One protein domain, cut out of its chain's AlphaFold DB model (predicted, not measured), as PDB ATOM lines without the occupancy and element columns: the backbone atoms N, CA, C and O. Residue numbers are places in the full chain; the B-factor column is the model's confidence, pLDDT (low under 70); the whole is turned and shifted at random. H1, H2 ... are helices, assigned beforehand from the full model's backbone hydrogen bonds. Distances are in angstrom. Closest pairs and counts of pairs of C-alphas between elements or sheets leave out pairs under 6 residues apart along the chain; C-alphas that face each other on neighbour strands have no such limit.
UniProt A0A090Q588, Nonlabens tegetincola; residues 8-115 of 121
ATOM      1  N   SER A   8      49.971  11.104 -28.575       95.94
ATOM      2  CA  SER A   8      51.297  11.342 -29.162       95.94
ATOM      3  C   SER A   8      51.233  11.318 -30.691       95.94
ATOM      4  O   SER A   8      51.808  12.157 -31.376       95.94
ATOM      5  N   TRP A   9      50.475  10.366 -31.243       95.62
ATOM      6  CA  TRP A   9      50.285  10.243 -32.684       95.62
ATOM      7  C   TRP A   9      49.385  11.334 -33.235       95.62
ATOM      8  O   TRP A   9      49.619  11.804 -34.344       95.62
ATOM      9  N   LYS A  10      48.376  11.758 -32.470       94.12
ATOM     10  CA  LYS A  10      47.515  12.872 -32.867       94.12
ATOM     11  C   LYS A  10      48.306  14.166 -33.025       94.12
ATOM     12  O   LYS A  10      48.045  14.898 -33.971       94.12
ATOM     13  N   GLU A  11      49.265  14.423 -32.139       95.75
ATOM     14  CA  GLU A  11      50.155  15.580 -32.270       95.75
ATOM     15  C   GLU A  11      51.065  15.439 -33.496       95.75
ATOM     16  O   GLU A  11      51.133  16.345 -34.322       95.75
ATOM     17  N   MET A  12      51.695  14.273 -33.674       96.50
ATOM     18  CA  MET A  12      52.608  14.034 -34.798       96.50
ATOM     19  C   MET A  12      51.934  14.071 -36.175       96.50
ATOM     20  O   MET A  12      52.583  14.418 -37.157       96.50
ATOM     21  N   LEU A  13      50.656  13.696 -36.261       95.62
ATOM     22  CA  LEU A  13      49.889  13.631 -37.511       95.62
ATOM     23  C   LEU A  13      48.928  14.809 -37.679       95.62
ATOM     24  O   LEU A  13      48.075  14.776 -38.565       95.62
ATOM     25  N   ARG A  14      49.031  15.839 -36.835       95.44
ATOM     26  CA  ARG A  14      48.074  16.944 -36.804       95.44
ATOM     27  C   ARG A  14      47.917  17.630 -38.159       95.44
ATOM     28  O   ARG A  14      46.790  17.850 -38.581       95.44
ATOM     29  N   GLU A  15      49.024  17.932 -38.834       97.25
ATOM     30  CA  GLU A  15      48.992  18.614 -40.136       97.25
ATOM     31  C   GLU A  15      48.234  17.803 -41.193       97.25
ATOM     32  O   GLU A  15      47.487  18.377 -41.978       97.25
ATOM     33  N   GLU A  16      48.363  16.474 -41.167       96.38
ATOM     34  CA  GLU A  16      47.651  15.582 -42.083       96.38
ATOM     35  C   GLU A  16      46.174  15.438 -41.702       96.38
ATOM     36  O   GLU A  16      45.310  15.462 -42.572       96.38
ATOM     37  N   ILE A  17      45.866  15.331 -40.404       93.88
ATOM     38  CA  ILE A  17      44.487  15.230 -39.903       93.88
ATOM     39  C   ILE A  17      43.692  16.510 -40.203       93.88
ATOM     40  O   ILE A  17      42.507  16.426 -40.523       93.88
ATOM     41  N   ASP A  18      44.336  17.674 -40.099       94.25
ATOM     42  CA  ASP A  18      43.726  18.986 -40.338       94.25
ATOM     43  C   ASP A  18      43.695  19.355 -41.842       94.25
ATOM     44  O   ASP A  18      43.121  20.381 -42.220       94.25
ATOM     45  N   ALA A  19      44.305  18.550 -42.721       97.00
ATOM     46  CA  ALA A  19      44.352  18.828 -44.152       97.00
ATOM     47  C   ALA A  19      43.005  18.535 -44.850       97.00
ATOM     48  O   ALA A  19      42.370  17.516 -44.568       97.00
ATOM     49  N   PRO A  20      42.591  19.343 -45.853       96.94
ATOM     50  CA  PRO A  20      41.308  19.152 -46.543       96.94
ATOM     51  C   PRO A  20      41.130  17.763 -47.169       96.94
ATOM     52  O   PRO A  20      40.046  17.187 -47.128       96.94
ATOM     53  N   TYR A  21      42.209  17.188 -47.708       97.50
ATOM     54  CA  TYR A  21      42.157  15.870 -48.343       97.50
ATOM     55  C   TYR A  21      41.780  14.761 -47.346       97.50
ATOM     56  O   TYR A  21      41.206  13.741 -47.729       97.50
ATOM     57  N   PHE A  22      42.126  14.932 -46.070       95.69
ATOM     58  CA  PHE A  22      41.885  13.934 -45.043       95.69
ATOM     59  C   PHE A  22      40.425  13.962 -44.585       95.69
ATOM     60  O   PHE A  22      39.825  12.906 -44.377       95.69
ATOM     61  N   GLU A  23      39.811  15.147 -44.524       93.62
ATOM     62  CA  GLU A  23      38.364  15.287 -44.338       93.62
ATOM     63  C   GLU A  23      37.604  14.557 -45.456       93.62
ATOM     64  O   GLU A  23      36.827  13.641 -45.166       93.62
ATOM     65  N   GLU A  24      37.928  14.853 -46.722       96.44
ATOM     66  CA  GLU A  24      37.340  14.186 -47.895       96.44
ATOM     67  C   GLU A  24      37.512  12.659 -47.836       96.44
ATOM     68  O   GLU A  24      36.560  11.906 -48.064       96.44
ATOM     69  N   LEU A  25      38.706  12.184 -47.463       96.19
ATOM     70  CA  LEU A  25      38.993  10.758 -47.307       96.19
ATOM     71  C   LEU A  25      38.142  10.117 -46.203       96.19
ATOM     72  O   LEU A  25      37.581   9.039 -46.402       96.19
ATOM     73  N   THR A  26      38.033  10.743 -45.031       94.25
ATOM     74  CA  THR A  26      37.266  10.172 -43.910       94.25
ATOM     75  C   THR A  26      35.761  10.160 -44.157       94.25
ATOM     76  O   THR A  26      35.054   9.316 -43.589       94.25
ATOM     77  N   ASP A  27      35.253  11.075 -44.980       95.00
ATOM     78  CA  ASP A  27      33.862  11.082 -45.425       95.00
ATOM     79  C   ASP A  27      33.613  10.012 -46.491       95.00
ATOM     80  O   ASP A  27      32.654   9.247 -46.362       95.00
ATOM     81  N   TYR A  28      34.519   9.875 -47.465       96.44
ATOM     82  CA  TYR A  28      34.481   8.789 -48.444       96.44
ATOM     83  C   TYR A  28      34.484   7.415 -47.759       96.44
ATOM     84  O   TYR A  28      33.572   6.615 -47.958       96.44
ATOM     85  N   VAL A  29      35.452   7.171 -46.871       95.25
ATOM     86  CA  VAL A  29      35.566   5.903 -46.136       95.25
ATOM     87  C   VAL A  29      34.322   5.650 -45.287       95.25
ATOM     88  O   VAL A  29      33.825   4.531 -45.257       95.25
ATOM     89  N   ARG A  30      33.764   6.660 -44.613       94.38
ATOM     90  CA  ARG A  30      32.531   6.479 -43.827       94.38
ATOM     91  C   ARG A  30      31.375   5.991 -44.688       94.38
ATOM     92  O   ARG A  30      30.703   5.049 -44.285       94.38
ATOM     93  N   LYS A  31      31.184   6.608 -45.853       96.75
ATOM     94  CA  LYS A  31      30.143   6.213 -46.799       96.75
ATOM     95  C   LYS A  31      30.344   4.774 -47.284       96.75
ATOM     96  O   LYS A  31      29.399   3.995 -47.278       96.75
ATOM     97  N   GLU A  32      31.578   4.387 -47.604       97.19
ATOM     98  CA  GLU A  32      31.896   3.004 -47.985       97.19
ATOM     99  C   GLU A  32      31.529   1.995 -46.882       97.19
ATOM    100  O   GLU A  32      30.973   0.946 -47.182       97.19
ATOM    101  N   TYR A  33      31.755   2.315 -45.603       95.12
ATOM    102  CA  TYR A  33      31.355   1.444 -44.485       95.12
ATOM    103  C   TYR A  33      29.836   1.389 -44.247       95.12
ATOM    104  O   TYR A  33      29.364   0.462 -43.587       95.12
ATOM    105  N   GLU A  34      29.077   2.377 -44.725       95.88
ATOM    106  CA  GLU A  34      27.608   2.386 -44.670       95.88
ATOM    107  C   GLU A  34      26.995   1.566 -45.816       95.88
ATOM    108  O   GLU A  34      25.958   0.926 -45.629       95.88
ATOM    109  N   GLU A  35      27.638   1.561 -46.987       97.31
ATOM    110  CA  GLU A  35      27.124   0.947 -48.218       97.31
ATOM    111  C   GLU A  35      27.702  -0.454 -48.494       97.31
ATOM    112  O   GLU A  35      27.048  -1.284 -49.132       97.31
ATOM    113  N   HIS A  36      28.903  -0.754 -47.992       96.44
ATOM    114  CA  HIS A  36      29.654  -1.965 -48.313       96.44
ATOM    115  C   HIS A  36      30.218  -2.668 -47.072       96.44
ATOM    116  O   HIS A  36      30.311  -2.135 -45.968       96.44
ATOM    117  N   THR A  37      30.632  -3.925 -47.261       95.06
ATOM    118  CA  THR A  37      31.420  -4.638 -46.250       95.06
ATOM    119  C   THR A  37      32.885  -4.237 -46.377       95.06
ATOM    120  O   THR A  37      33.591  -4.720 -47.261       95.06
ATOM    121  N   CYS A  38      33.342  -3.382 -45.468       95.31
ATOM    122  CA  CYS A  38      34.732  -2.945 -45.385       95.31
ATOM    123  C   CYS A  38      35.469  -3.615 -44.216       95.31
ATOM    124  O   CYS A  38      34.873  -3.968 -43.195       95.31
ATOM    125  N   TYR A  39      36.787  -3.761 -44.358       94.44
ATOM    126  CA  TYR A  39      37.667  -4.307 -43.325       94.44
ATOM    127  C   TYR A  39      38.877  -3.393 -43.098       94.44
ATOM    128  O   TYR A  39      39.364  -2.791 -44.055       94.44
ATOM    129  N   PRO A  40      39.422  -3.329 -41.867       93.69
ATOM    130  CA  PRO A  40      38.904  -3.922 -40.621       93.69
ATOM    131  C   PRO A  40      37.618  -3.211 -40.145       93.69
ATOM    132  O   PRO A  40      37.188  -2.271 -40.787       93.69
ATOM    133  N   PRO A  41      36.972  -3.587 -39.025       92.25
ATOM    134  CA  PRO A  41      35.924  -2.742 -38.445       92.25
ATOM    135  C   PRO A  41      36.419  -1.301 -38.240       92.25
ATOM    136  O   PRO A  41      37.565  -1.113 -37.835       92.25
ATOM    137  N   GLY A  42      35.566  -0.291 -38.453       91.38
ATOM    138  CA  GLY A  42      35.976   1.123 -38.441       91.38
ATOM    139  C   GLY A  42      36.714   1.560 -37.165       91.38
ATOM    140  O   GLY A  42      37.673   2.322 -37.221       91.38
ATOM    141  N   SER A  43      36.352   0.991 -36.010       90.94
ATOM    142  CA  SER A  43      37.028   1.227 -34.723       90.94
ATOM    143  C   SER A  43      38.464   0.690 -34.647       90.94
ATOM    144  O   SER A  43      39.149   0.925 -33.656       90.94
ATOM    145  N   LYS A  44      38.900  -0.097 -35.633       92.25
ATOM    146  CA  LYS A  44      40.211  -0.751 -35.688       92.25
ATOM    147  C   LYS A  44      41.114  -0.205 -36.796       92.25
ATOM    148  O   LYS A  44      42.242  -0.673 -36.893       92.25
ATOM    149  N   ILE A  45      40.676   0.774 -37.593       93.69
ATOM    150  CA  ILE A  45      41.500   1.350 -38.676       93.69
ATOM    151  C   ILE A  45      42.841   1.873 -38.138       93.69
ATOM    152  O   ILE A  45      43.886   1.582 -38.707       93.69
ATOM    153  N   PHE A  46      42.821   2.559 -36.994       93.62
ATOM    154  CA  PHE A  46      44.015   3.134 -36.366       93.62
ATOM    155  C   PHE A  46      44.592   2.276 -35.230       93.62
ATOM    156  O   PHE A  46      45.405   2.763 -34.448       93.62
ATOM    157  N   ALA A  47      44.208   0.996 -35.116       92.62
ATOM    158  CA  ALA A  47      44.588   0.158 -33.972       92.62
ATOM    159  C   ALA A  47      46.110   0.024 -33.790       92.62
ATOM    160  O   ALA A  47      46.575  -0.084 -32.658       92.62
ATOM    161  N   ALA A  48      46.887   0.042 -34.877       92.44
ATOM    162  CA  ALA A  48      48.345   0.003 -34.801       92.44
ATOM    163  C   ALA A  48      48.936   1.199 -34.037       92.44
ATOM    164  O   ALA A  48      49.809   1.014 -33.188       92.44
ATOM    165  N   LEU A  49      48.424   2.399 -34.319       92.56
ATOM    166  CA  LEU A  49      48.899   3.657 -33.750       92.56
ATOM    167  C   LEU A  49      48.289   3.919 -32.364       92.56
ATOM    168  O   LEU A  49      48.992   4.340 -31.457       92.56
ATOM    169  N   ASP A  50      47.005   3.595 -32.166       90.56
ATOM    170  CA  ASP A  50      46.306   3.731 -30.872       90.56
ATOM    171  C   ASP A  50      46.938   2.873 -29.762       90.56
ATOM    172  O   ASP A  50      46.813   3.183 -28.584       90.56
ATOM    173  N   ARG A  51      47.603   1.770 -30.122       89.56
ATOM    174  CA  ARG A  51      48.185   0.825 -29.154       89.56
ATOM    175  C   ARG A  51      49.661   1.041 -28.860       89.56
ATOM    176  O   ARG A  51      50.151   0.484 -27.883       89.56
ATOM    177  N   THR A  52      50.367   1.777 -29.712       91.81
ATOM    178  CA  THR A  52      51.812   1.979 -29.581       91.81
ATOM    179  C   THR A  52      52.075   3.474 -29.630       91.81
ATOM    180  O   THR A  52      52.141   4.006 -30.739       91.81
ATOM    181  N   PRO A  53      52.213   4.163 -28.479       92.94
ATOM    182  CA  PRO A  53      52.539   5.584 -28.467       92.94
ATOM    183  C   PRO A  53      53.805   5.851 -29.285       92.94
ATOM    184  O   PRO A  53      54.684   4.989 -29.393       92.94
ATOM    185  N   PHE A  54      53.891   7.034 -29.882       94.50
ATOM    186  CA  PHE A  54      54.906   7.401 -30.869       94.50
ATOM    187  C   PHE A  54      56.324   7.196 -30.321       94.50
ATOM    188  O   PHE A  54      57.182   6.610 -30.978       94.50
ATOM    189  N   GLU A  55      56.546   7.586 -29.070       94.25
ATOM    190  CA  GLU A  55      57.828   7.484 -28.376       94.25
ATOM    191  C   GLU A  55      58.174   6.041 -27.972       94.25
ATOM    192  O   GLU A  55      59.317   5.737 -27.622       94.25
ATOM    193  N   GLU A  56      57.200   5.127 -27.998       92.56
ATOM    194  CA  GLU A  56      57.408   3.710 -27.703       92.56
ATOM    195  C   GLU A  56      57.734   2.871 -28.940       92.56
ATOM    196  O   GLU A  56      58.120   1.703 -28.798       92.56
ATOM    197  N   VAL A  57      57.618   3.450 -30.136       93.25
ATOM    198  CA  VAL A  57      57.922   2.770 -31.394       93.25
ATOM    199  C   VAL A  57      59.404   2.404 -31.441       93.25
ATOM    200  O   VAL A  57      60.289   3.253 -31.368       93.25
ATOM    201  N   LYS A  58      59.683   1.108 -31.606       93.88
ATOM    202  CA  LYS A  58      61.049   0.579 -31.779       93.88
ATOM    203  C   LYS A  58      61.288  -0.023 -33.157       93.88
ATOM    204  O   LYS A  58      62.408   0.005 -33.654       93.88
ATOM    205  N   VAL A  59      60.249  -0.612 -33.741       94.50
ATOM    206  CA  VAL A  59      60.296  -1.318 -35.022       94.50
ATOM    207  C   VAL A  59      59.008  -1.008 -35.770       94.50
ATOM    208  O   VAL A  59      57.929  -1.072 -35.184       94.50
ATOM    209  N   VAL A  60      59.123  -0.706 -37.063       94.94
ATOM    210  CA  VAL A  60      57.982  -0.515 -37.962       94.94
ATOM    211  C   VAL A  60      57.990  -1.640 -38.989       94.94
ATOM    212  O   VAL A  60      58.962  -1.809 -39.723       94.94
ATOM    213  N   ILE A  61      56.907  -2.415 -39.032       94.75
ATOM    214  CA  ILE A  61      56.670  -3.430 -40.061       94.75
ATOM    215  C   ILE A  61      55.547  -2.912 -40.951       94.75
ATOM    216  O   ILE A  61      54.445  -2.647 -40.474       94.75
ATOM    217  N   ILE A  62      55.823  -2.764 -42.244       94.19
ATOM    218  CA  ILE A  62      54.877  -2.193 -43.206       94.19
ATOM    219  C   ILE A  62      54.212  -3.332 -43.981       94.19
ATOM    220  O   ILE A  62      54.886  -4.178 -44.566       94.19
ATOM    221  N   GLY A  63      52.881  -3.362 -43.941       92.25
ATOM    222  CA  GLY A  63      52.053  -4.190 -44.818       92.25
ATOM    223  C   GLY A  63      51.491  -3.365 -45.974       92.25
ATOM    224  O   GLY A  63      51.687  -2.156 -46.022       92.25
ATOM    225  N   GLN A  64      50.789  -4.030 -46.890       91.69
ATOM    226  CA  GLN A  64      50.166  -3.380 -48.042       91.69
ATOM    227  C   GLN A  64      48.746  -2.913 -47.689       91.69
ATOM    228  O   GLN A  64      48.575  -1.779 -47.267       91.69
ATOM    229  N   ASP A  65      47.769  -3.821 -47.736       92.94
ATOM    230  CA  ASP A  65      46.372  -3.556 -47.379       92.94
ATOM    231  C   ASP A  65      45.859  -4.569 -46.337       92.94
ATOM    232  O   ASP A  65      46.469  -5.633 -46.148       92.94
ATOM    233  N   PRO A  66      44.743  -4.277 -45.639       93.38
ATOM    234  CA  PRO A  66      44.115  -5.225 -44.727       93.38
ATOM    235  C   PRO A  66      43.677  -6.516 -45.427       93.38
ATOM    236  O   PRO A  66      43.280  -6.526 -46.592       93.38
ATOM    237  N   TYR A  67      43.655  -7.619 -44.679       93.44
ATOM    238  CA  TYR A  67      42.993  -8.835 -45.147       93.44
ATOM    239  C   TYR A  67      41.495  -8.593 -45.394       93.44
ATOM    240  O   TYR A  67      40.808  -8.006 -44.560       93.44
ATOM    241  N   HIS A  68      40.986  -9.102 -46.516       92.19
ATOM    242  CA  HIS A  68      39.611  -8.876 -46.982       92.19
ATOM    243  C   HIS A  68      38.614  -9.971 -46.550       92.19
ATOM    244  O   HIS A  68      37.448  -9.938 -46.937       92.19
ATOM    245  N   GLY A  69      39.061 -10.995 -45.817       88.62
ATOM    246  CA  GLY A  69      38.187 -12.053 -45.316       88.62
ATOM    247  C   GLY A  69      37.475 -11.657 -44.014       88.62
ATOM    248  O   GLY A  69      38.083 -10.997 -43.163       88.62
ATOM    249  N   PRO A  70      36.225 -12.112 -43.797       88.69
ATOM    250  CA  PRO A  70      35.497 -11.867 -42.555       88.69
ATOM    251  C   PRO A  70      36.303 -12.270 -41.315       88.69
ATOM    252  O   PRO A  70      36.791 -13.394 -41.212       88.69
ATOM    253  N   GLY A  71      36.453 -11.337 -40.372       87.00
ATOM    254  CA  GLY A  71      37.144 -11.571 -39.099       87.00
ATOM    255  C   GLY A  71      38.672 -11.676 -39.179       87.00
ATOM    256  O   GLY A  71      39.305 -11.867 -38.143       87.00
ATOM    257  N   GLN A  72      39.282 -11.530 -40.363       90.38
ATOM    258  CA  GLN A  72      40.737 -11.610 -40.511       90.38
ATOM    259  C   GLN A  72      41.424 -10.340 -39.998       90.38
ATOM    260  O   GLN A  72      42.191 -10.403 -39.042       90.38
ATOM    261  N   ALA A  73      41.142  -9.186 -40.610       91.25
ATOM    262  CA  ALA A  73      41.831  -7.941 -40.287       91.25
ATOM    263  C   ALA A  73      41.440  -7.401 -38.902       91.25
ATOM    264  O   ALA A  73      40.272  -7.131 -38.613       91.25
ATOM    265  N   ASN A  74      42.445  -7.176 -38.057       91.69
ATOM    266  CA  ASN A  74      42.293  -6.607 -36.715       91.69
ATOM    267  C   ASN A  74      42.943  -5.219 -36.555       91.69
ATOM    268  O   ASN A  74      42.983  -4.709 -35.440       91.69
ATOM    269  N   GLY A  75      43.392  -4.599 -37.654       91.19
ATOM    270  CA  GLY A  75      44.032  -3.278 -37.642       91.19
ATOM    271  C   GLY A  75      45.552  -3.306 -37.443       91.19
ATOM    272  O   GLY A  75      46.154  -2.264 -37.196       91.19
ATOM    273  N   LEU A  76      46.172  -4.486 -37.539       94.62
ATOM    274  CA  LEU A  76      47.620  -4.671 -37.543       94.62
ATOM    275  C   LEU A  76      48.039  -5.380 -38.839       94.62
ATOM    276  O   LEU A  76      47.374  -6.320 -39.280       94.62
ATOM    277  N   CYS A  77      49.160  -4.969 -39.435       94.06
ATOM    278  CA  CYS A  77      49.702  -5.633 -40.621       94.06
ATOM    279  C   CYS A  77      50.076  -7.094 -40.309       94.06
ATOM    280  O   CYS A  77      50.545  -7.407 -39.215       94.06
ATOM    281  N   PHE A  78      49.834  -8.000 -41.262       95.25
ATOM    282  CA  PHE A  78      50.064  -9.457 -41.166       95.25
ATOM    283  C   PHE A  78      49.296 -10.213 -40.066       95.25
ATOM    284  O   PHE A  78      49.226 -11.438 -40.113       95.25
ATOM    285  N   SER A  79      48.707  -9.516 -39.100       95.56
ATOM    286  CA  SER A  79      47.990 -10.088 -37.965       95.56
ATOM    287  C   SER A  79      46.594 -10.556 -38.364       95.56
ATOM    288  O   SER A  79      45.904  -9.906 -39.153       95.56
ATOM    289  N   VAL A  80      46.158 -11.666 -37.772       95.12
ATOM    290  CA  VAL A  80      44.769 -12.138 -37.840       95.12
ATOM    291  C   VAL A  80      44.215 -12.402 -36.444       95.12
ATOM    292  O   VAL A  80      44.977 -12.618 -35.504       95.12
ATOM    293  N   ALA A  81      42.891 -12.372 -36.278       91.50
ATOM    294  CA  ALA A  81      42.263 -12.716 -35.002       91.50
ATOM    295  C   ALA A  81      42.546 -14.174 -34.580       91.50
ATOM    296  O   ALA A  81      42.834 -15.043 -35.405       91.50
ATOM    297  N   ASP A  82      42.440 -14.455 -33.281       91.62
ATOM    298  CA  ASP A  82      42.591 -15.812 -32.755       91.62
ATOM    299  C   ASP A  82      41.567 -16.780 -33.368       91.62
ATOM    300  O   ASP A  82      40.401 -16.440 -33.564       91.62
ATOM    301  N   GLY A  83      42.011 -18.000 -33.684       91.12
ATOM    302  CA  GLY A  83      41.180 -19.023 -34.330       91.12
ATOM    303  C   GLY A  83      41.049 -18.885 -35.852       91.12
ATOM    304  O   GLY A  83      40.532 -19.800 -36.493       91.12
ATOM    305  N   ILE A  84      41.551 -17.802 -36.451       94.06
ATOM    306  CA  ILE A  84      41.618 -17.643 -37.908       94.06
ATOM    307  C   ILE A  84      42.842 -18.377 -38.464       94.06
ATOM    308  O   ILE A  84      43.947 -18.281 -37.927       94.06
ATOM    309  N   ALA A  85      42.648 -19.100 -39.571       94.44
ATOM    310  CA  ALA A  85      43.738 -19.766 -40.277       94.44
ATOM    311  C   ALA A  85      44.806 -18.755 -40.720       94.44
ATOM    312  O   ALA A  85      44.488 -17.691 -41.253       94.44
ATOM    313  N   HIS A  86      46.080 -19.097 -40.520       96.38
ATOM    314  CA  HIS A  86      47.183 -18.201 -40.851       96.38
ATOM    315  C   HIS A  86      47.264 -17.959 -42.366       96.38
ATOM    316  O   HIS A  86      47.366 -18.923 -43.130       96.38
ATOM    317  N   PRO A  87      47.272 -16.696 -42.822       95.06
ATOM    318  CA  PRO A  87      47.485 -16.382 -44.230       95.06
ATOM    319  C   PRO A  87      48.890 -16.794 -44.704       95.06
ATOM    320  O   PRO A  87      49.813 -16.854 -43.885       95.06
ATOM    321  N   PRO A  88      49.108 -17.015 -46.016       95.38
ATOM    322  CA  PRO A  88      50.392 -17.491 -46.543       95.38
ATOM    323  C   PRO A  88      51.603 -16.656 -46.106       95.38
ATOM    324  O   PRO A  88      52.619 -17.209 -45.689       95.38
ATOM    325  N   SER A  89      51.478 -15.326 -46.121       95.25
ATOM    326  CA  SER A  89      52.551 -14.426 -45.679       95.25
ATOM    327  C   SER A  89      52.878 -14.608 -44.194       95.25
ATOM    328  O   SER A  89      54.049 -14.688 -43.832       95.25
ATOM    329  N   LEU A  90      51.860 -14.754 -43.338       96.06
ATOM    330  CA  LEU A  90      52.052 -14.974 -41.903       96.06
ATOM    331  C   LEU A  90      52.671 -16.348 -41.614       96.06
ATOM    332  O   LEU A  90      53.516 -16.473 -40.728       96.06
ATOM    333  N   ILE A  91      52.312 -17.373 -42.394       97.50
ATOM    334  CA  ILE A  91      52.956 -18.691 -42.320       97.50
ATOM    335  C   ILE A  91      54.456 -18.563 -42.585       97.50
ATOM    336  O   ILE A  91      55.248 -19.138 -41.840       97.50
ATOM    337  N   ASN A  92      54.846 -17.819 -43.621       97.75
ATOM    338  CA  ASN A  92      56.253 -17.626 -43.961       97.75
ATOM    339  C   ASN A  92      56.997 -16.847 -42.869       97.75
ATOM    340  O   ASN A  92      58.071 -17.276 -42.463       97.75
ATOM    341  N   ILE A  93      56.388 -15.792 -42.316       96.88
ATOM    342  CA  ILE A  93      56.939 -15.047 -41.170       96.88
ATOM    343  C   ILE A  93      57.182 -15.981 -39.973       96.88
ATOM    344  O   ILE A  93      58.255 -15.965 -39.377       96.88
ATOM    345  N   PHE A  94      56.218 -16.835 -39.619       97.44
ATOM    346  CA  PHE A  94      56.382 -17.764 -38.499       97.44
ATOM    347  C   PHE A  94      57.383 -18.892 -38.772       97.44
ATOM    348  O   PHE A  94      58.061 -19.321 -37.837       97.44
ATOM    349  N   LYS A  95      57.514 -19.362 -40.019       97.81
ATOM    350  CA  LYS A  95      58.577 -20.306 -40.407       97.81
ATOM    351  C   LYS A  95      59.962 -19.683 -40.249       97.81
ATOM    352  O   LYS A  95      60.845 -20.336 -39.697       97.81
ATOM    353  N   GLU A  96      60.118 -18.433 -40.674       97.69
ATOM    354  CA  GLU A  96      61.369 -17.693 -40.510       97.69
ATOM    355  C   GLU A  96      61.696 -17.504 -39.028       97.69
ATOM    356  O   GLU A  96      62.747 -17.934 -38.582       97.69
ATOM    357  N   ILE A  97      60.746 -17.021 -38.219       95.44
ATOM    358  CA  ILE A  97      60.917 -16.880 -36.760       95.44
ATOM    359  C   ILE A  97      61.286 -18.209 -36.088       95.44
ATOM    360  O   ILE A  97      62.094 -18.233 -35.161       95.44
ATOM    361  N   THR A  98      60.679 -19.314 -36.527       96.81
ATOM    362  CA  THR A  98      60.983 -20.652 -36.000       96.81
ATOM    363  C   THR A  98      62.426 -21.045 -36.307       96.81
ATOM    364  O   THR A  98      63.096 -21.622 -35.455       96.81
ATOM    365  N   THR A  99      62.908 -20.714 -37.503       97.50
ATOM    366  CA  THR A  99      64.247 -21.075 -37.985       97.50
ATOM    367  C   THR A  99      65.323 -20.166 -37.395       97.50
ATOM    368  O   THR A  99      66.324 -20.658 -36.883       97.50
ATOM    369  N   ASP A 100      65.100 -18.856 -37.407       97.62
ATOM    370  CA  ASP A 100      66.039 -17.842 -36.924       97.62
ATOM    371  C   ASP A 100      66.161 -17.871 -35.393       97.62
ATOM    372  O   ASP A 100      67.249 -18.000 -34.835       97.62
ATOM    373  N   LEU A 101      65.027 -17.855 -34.684       95.75
ATOM    374  CA  LEU A 101      65.014 -17.731 -33.222       95.75
ATOM    375  C   LEU A 101      64.897 -19.068 -32.486       95.75
ATOM    376  O   LEU A 101      64.839 -19.071 -31.255       95.75
ATOM    377  N   GLN A 102      64.801 -20.189 -33.212       96.00
ATOM    378  CA  GLN A 102      64.604 -21.532 -32.644       96.00
ATOM    379  C   GLN A 102      63.385 -21.606 -31.699       96.00
ATOM    380  O   GLN A 102      63.374 -22.332 -30.702       96.00
ATOM    381  N   LYS A 103      62.341 -20.819 -31.993       93.50
ATOM    382  CA  LYS A 103      61.090 -20.763 -31.220       93.50
ATOM    383  C   LYS A 103      60.022 -21.663 -31.840       93.50
ATOM    384  O   LYS A 103      59.999 -21.817 -33.055       93.50
ATOM    385  N   PRO A 104      59.092 -22.226 -31.050       95.81
ATOM    386  CA  PRO A 104      58.013 -23.029 -31.609       95.81
ATOM    387  C   PRO A 104      57.098 -22.187 -32.507       95.81
ATOM    388  O   PRO A 104      56.817 -21.022 -32.209       95.81
ATOM    389  N   TYR A 105      56.576 -22.816 -33.563       96.50
ATOM    390  CA  TYR A 105      55.586 -22.205 -34.445       96.50
ATOM    391  C   TYR A 105      54.366 -21.727 -33.629       96.50
ATOM    392  O   TYR A 105      53.747 -22.539 -32.927       96.50
ATOM    393  N   PRO A 106      53.994 -20.434 -33.683       94.75
ATOM    394  CA  PRO A 106      52.880 -19.913 -32.897       94.75
ATOM    395  C   PRO A 106      51.544 -20.549 -33.281       94.75
ATOM    396  O   PRO A 106      51.251 -20.731 -34.457       94.75
ATOM    397  N   LYS A 107      50.693 -20.831 -32.287       93.94
ATOM    398  CA  LYS A 107      49.316 -21.304 -32.530       93.94
ATOM    399  C   LYS A 107      48.363 -20.186 -32.954       93.94
ATOM    400  O   LYS A 107      47.384 -20.454 -33.633       93.94
ATOM    401  N   SER A 108      48.634 -18.964 -32.497       95.25
ATOM    402  CA  SER A 108      47.821 -17.780 -32.758       95.25
ATOM    403  C   SER A 108      48.507 -16.863 -33.767       95.25
ATOM    404  O   SER A 108      49.674 -16.482 -33.582       95.25
ATOM    405  N   GLY A 109      47.736 -16.457 -34.777       94.88
ATOM    406  CA  GLY A 109      48.099 -15.433 -35.751       94.88
ATOM    407  C   GLY A 109      47.904 -13.997 -35.257       94.88
ATOM    408  O   GLY A 109      48.193 -13.061 -35.999       94.88
ATOM    409  N   ASN A 110      47.454 -13.813 -34.013       95.06
ATOM    410  CA  ASN A 110      47.262 -12.503 -33.410       95.06
ATOM    411  C   ASN A 110      48.609 -11.922 -32.949       95.06
ATOM    412  O   ASN A 110      49.237 -12.404 -31.998       95.06
ATOM    413  N   LEU A 111      49.058 -10.878 -33.643       94.50
ATOM    414  CA  LEU A 111      50.330 -10.197 -33.403       94.50
ATOM    415  C   LEU A 111      50.228  -9.030 -32.414       94.50
ATOM    416  O   LEU A 111      51.221  -8.343 -32.200       94.50
ATOM    417  N   GLU A 112      49.087  -8.814 -31.752       91.38
ATOM    418  CA  GLU A 112      48.945  -7.755 -30.735       91.38
ATOM    419  C   GLU A 112      49.994  -7.871 -29.613       91.38
ATOM    420  O   GLU A 112      50.466  -6.869 -29.083       91.38
ATOM    421  N   ARG A 113      50.458  -9.093 -29.317       88.81
ATOM    422  CA  ARG A 113      51.557  -9.357 -28.371       88.81
ATOM    423  C   ARG A 113      52.899  -8.717 -28.758       88.81
ATOM    424  O   ARG A 113      53.781  -8.636 -27.912       88.81
ATOM    425  N   TRP A 114      53.089  -8.316 -30.016       88.31
ATOM    426  CA  TRP A 114      54.300  -7.623 -30.476       88.31
ATOM    427  C   TRP A 114      54.253  -6.116 -30.221       88.31
ATOM    428  O   TRP A 114      55.298  -5.476 -30.230       88.31
ATOM    429  N   GLN A 115      53.066  -5.560 -29.966       76.62
ATOM    430  CA  GLN A 115      52.895  -4.140 -29.645       76.62
ATOM    431  C   GLN A 115      53.153  -3.836 -28.167       76.62
ATOM    432  O   GLN A 115      53.355  -2.687 -27.798       76.62
TER     433      GLN A 115
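What this domain is: This is residues 8 to 115 of the 121 residues of a protein of Nonlabens tegetincola (UniProt A0A090Q588). The model is a flat body with its two longer helices, H3 and H5, at opposite ends of the longest axis and a middle made mostly of loops, among them residues 51 to 87, with the short helices H4 and H6 in this middle part. The short helices H1 and H2 lead into H3 at its end of the body, where residues 18 to 25, of which 20 to 25 belong to H3, stick out. The printed part has 108 residues, with six named helices in the order H1, H2, H3, H4, H5, H6 and no named strand; the class is all helix, though under half of the residues, 47 of 108, are in named elements. The whole is only just loose, close to compact, with a radius of gyration of the C-alphas of 16.0 A, and spans 49 by 35 by 18 A.

Where its parts are: H3, the longest helix, holds residues 20 to 35 and is 23.1 A long from first to last C-alpha; it begins at C-alpha 20 at (41.308, 19.152, -46.543). Before it come H1, residues 8 to 12, starting at C-alpha 8 at (51.297, 11.342, -29.162), and H2, residues 14 to 17. H4 holds residues 47 to 50. H5, residues 88 to 101, is 19.8 A long. H6, residues 111 to 114, ends at C-alpha 114 at (54.300, -7.623, -30.476).

How they stand to each other: H3 touches no helix, but is close to H2 without clearly touching it; their closest C-alphas, those of Glu 16 and Phe 22, are 6.7 A apart. H1 and H2 meet only through their link. H1 and H4 are close but not clearly touching, with the closest C-alphas, those of Trp 9 and Leu 49, 6.8 A apart. H3 and H4 are apart. H5 is apart from each of the other five helices, and so is H6. Every O i to N i+4 pair is within hydrogen-bond range in H1, H3 and H5; H2, H4 and H6 are too short for such a pair, and the one O i to N i+3 pair of H4 is not within range.

The domain as a whole: The two C-alphas farthest apart, those of Pro 20 and Gln 102, are 48.9 A apart, while the first and last printed C-alphas, Ser 8 and Gln 115, are 15.6 A apart. The printed part has no cut. The links from H3 to H4, 11 residues, and from H4 to H5, 37 residues, are long. The mean pLDDT of the printed part is 94.1, and no printed residue is under 70.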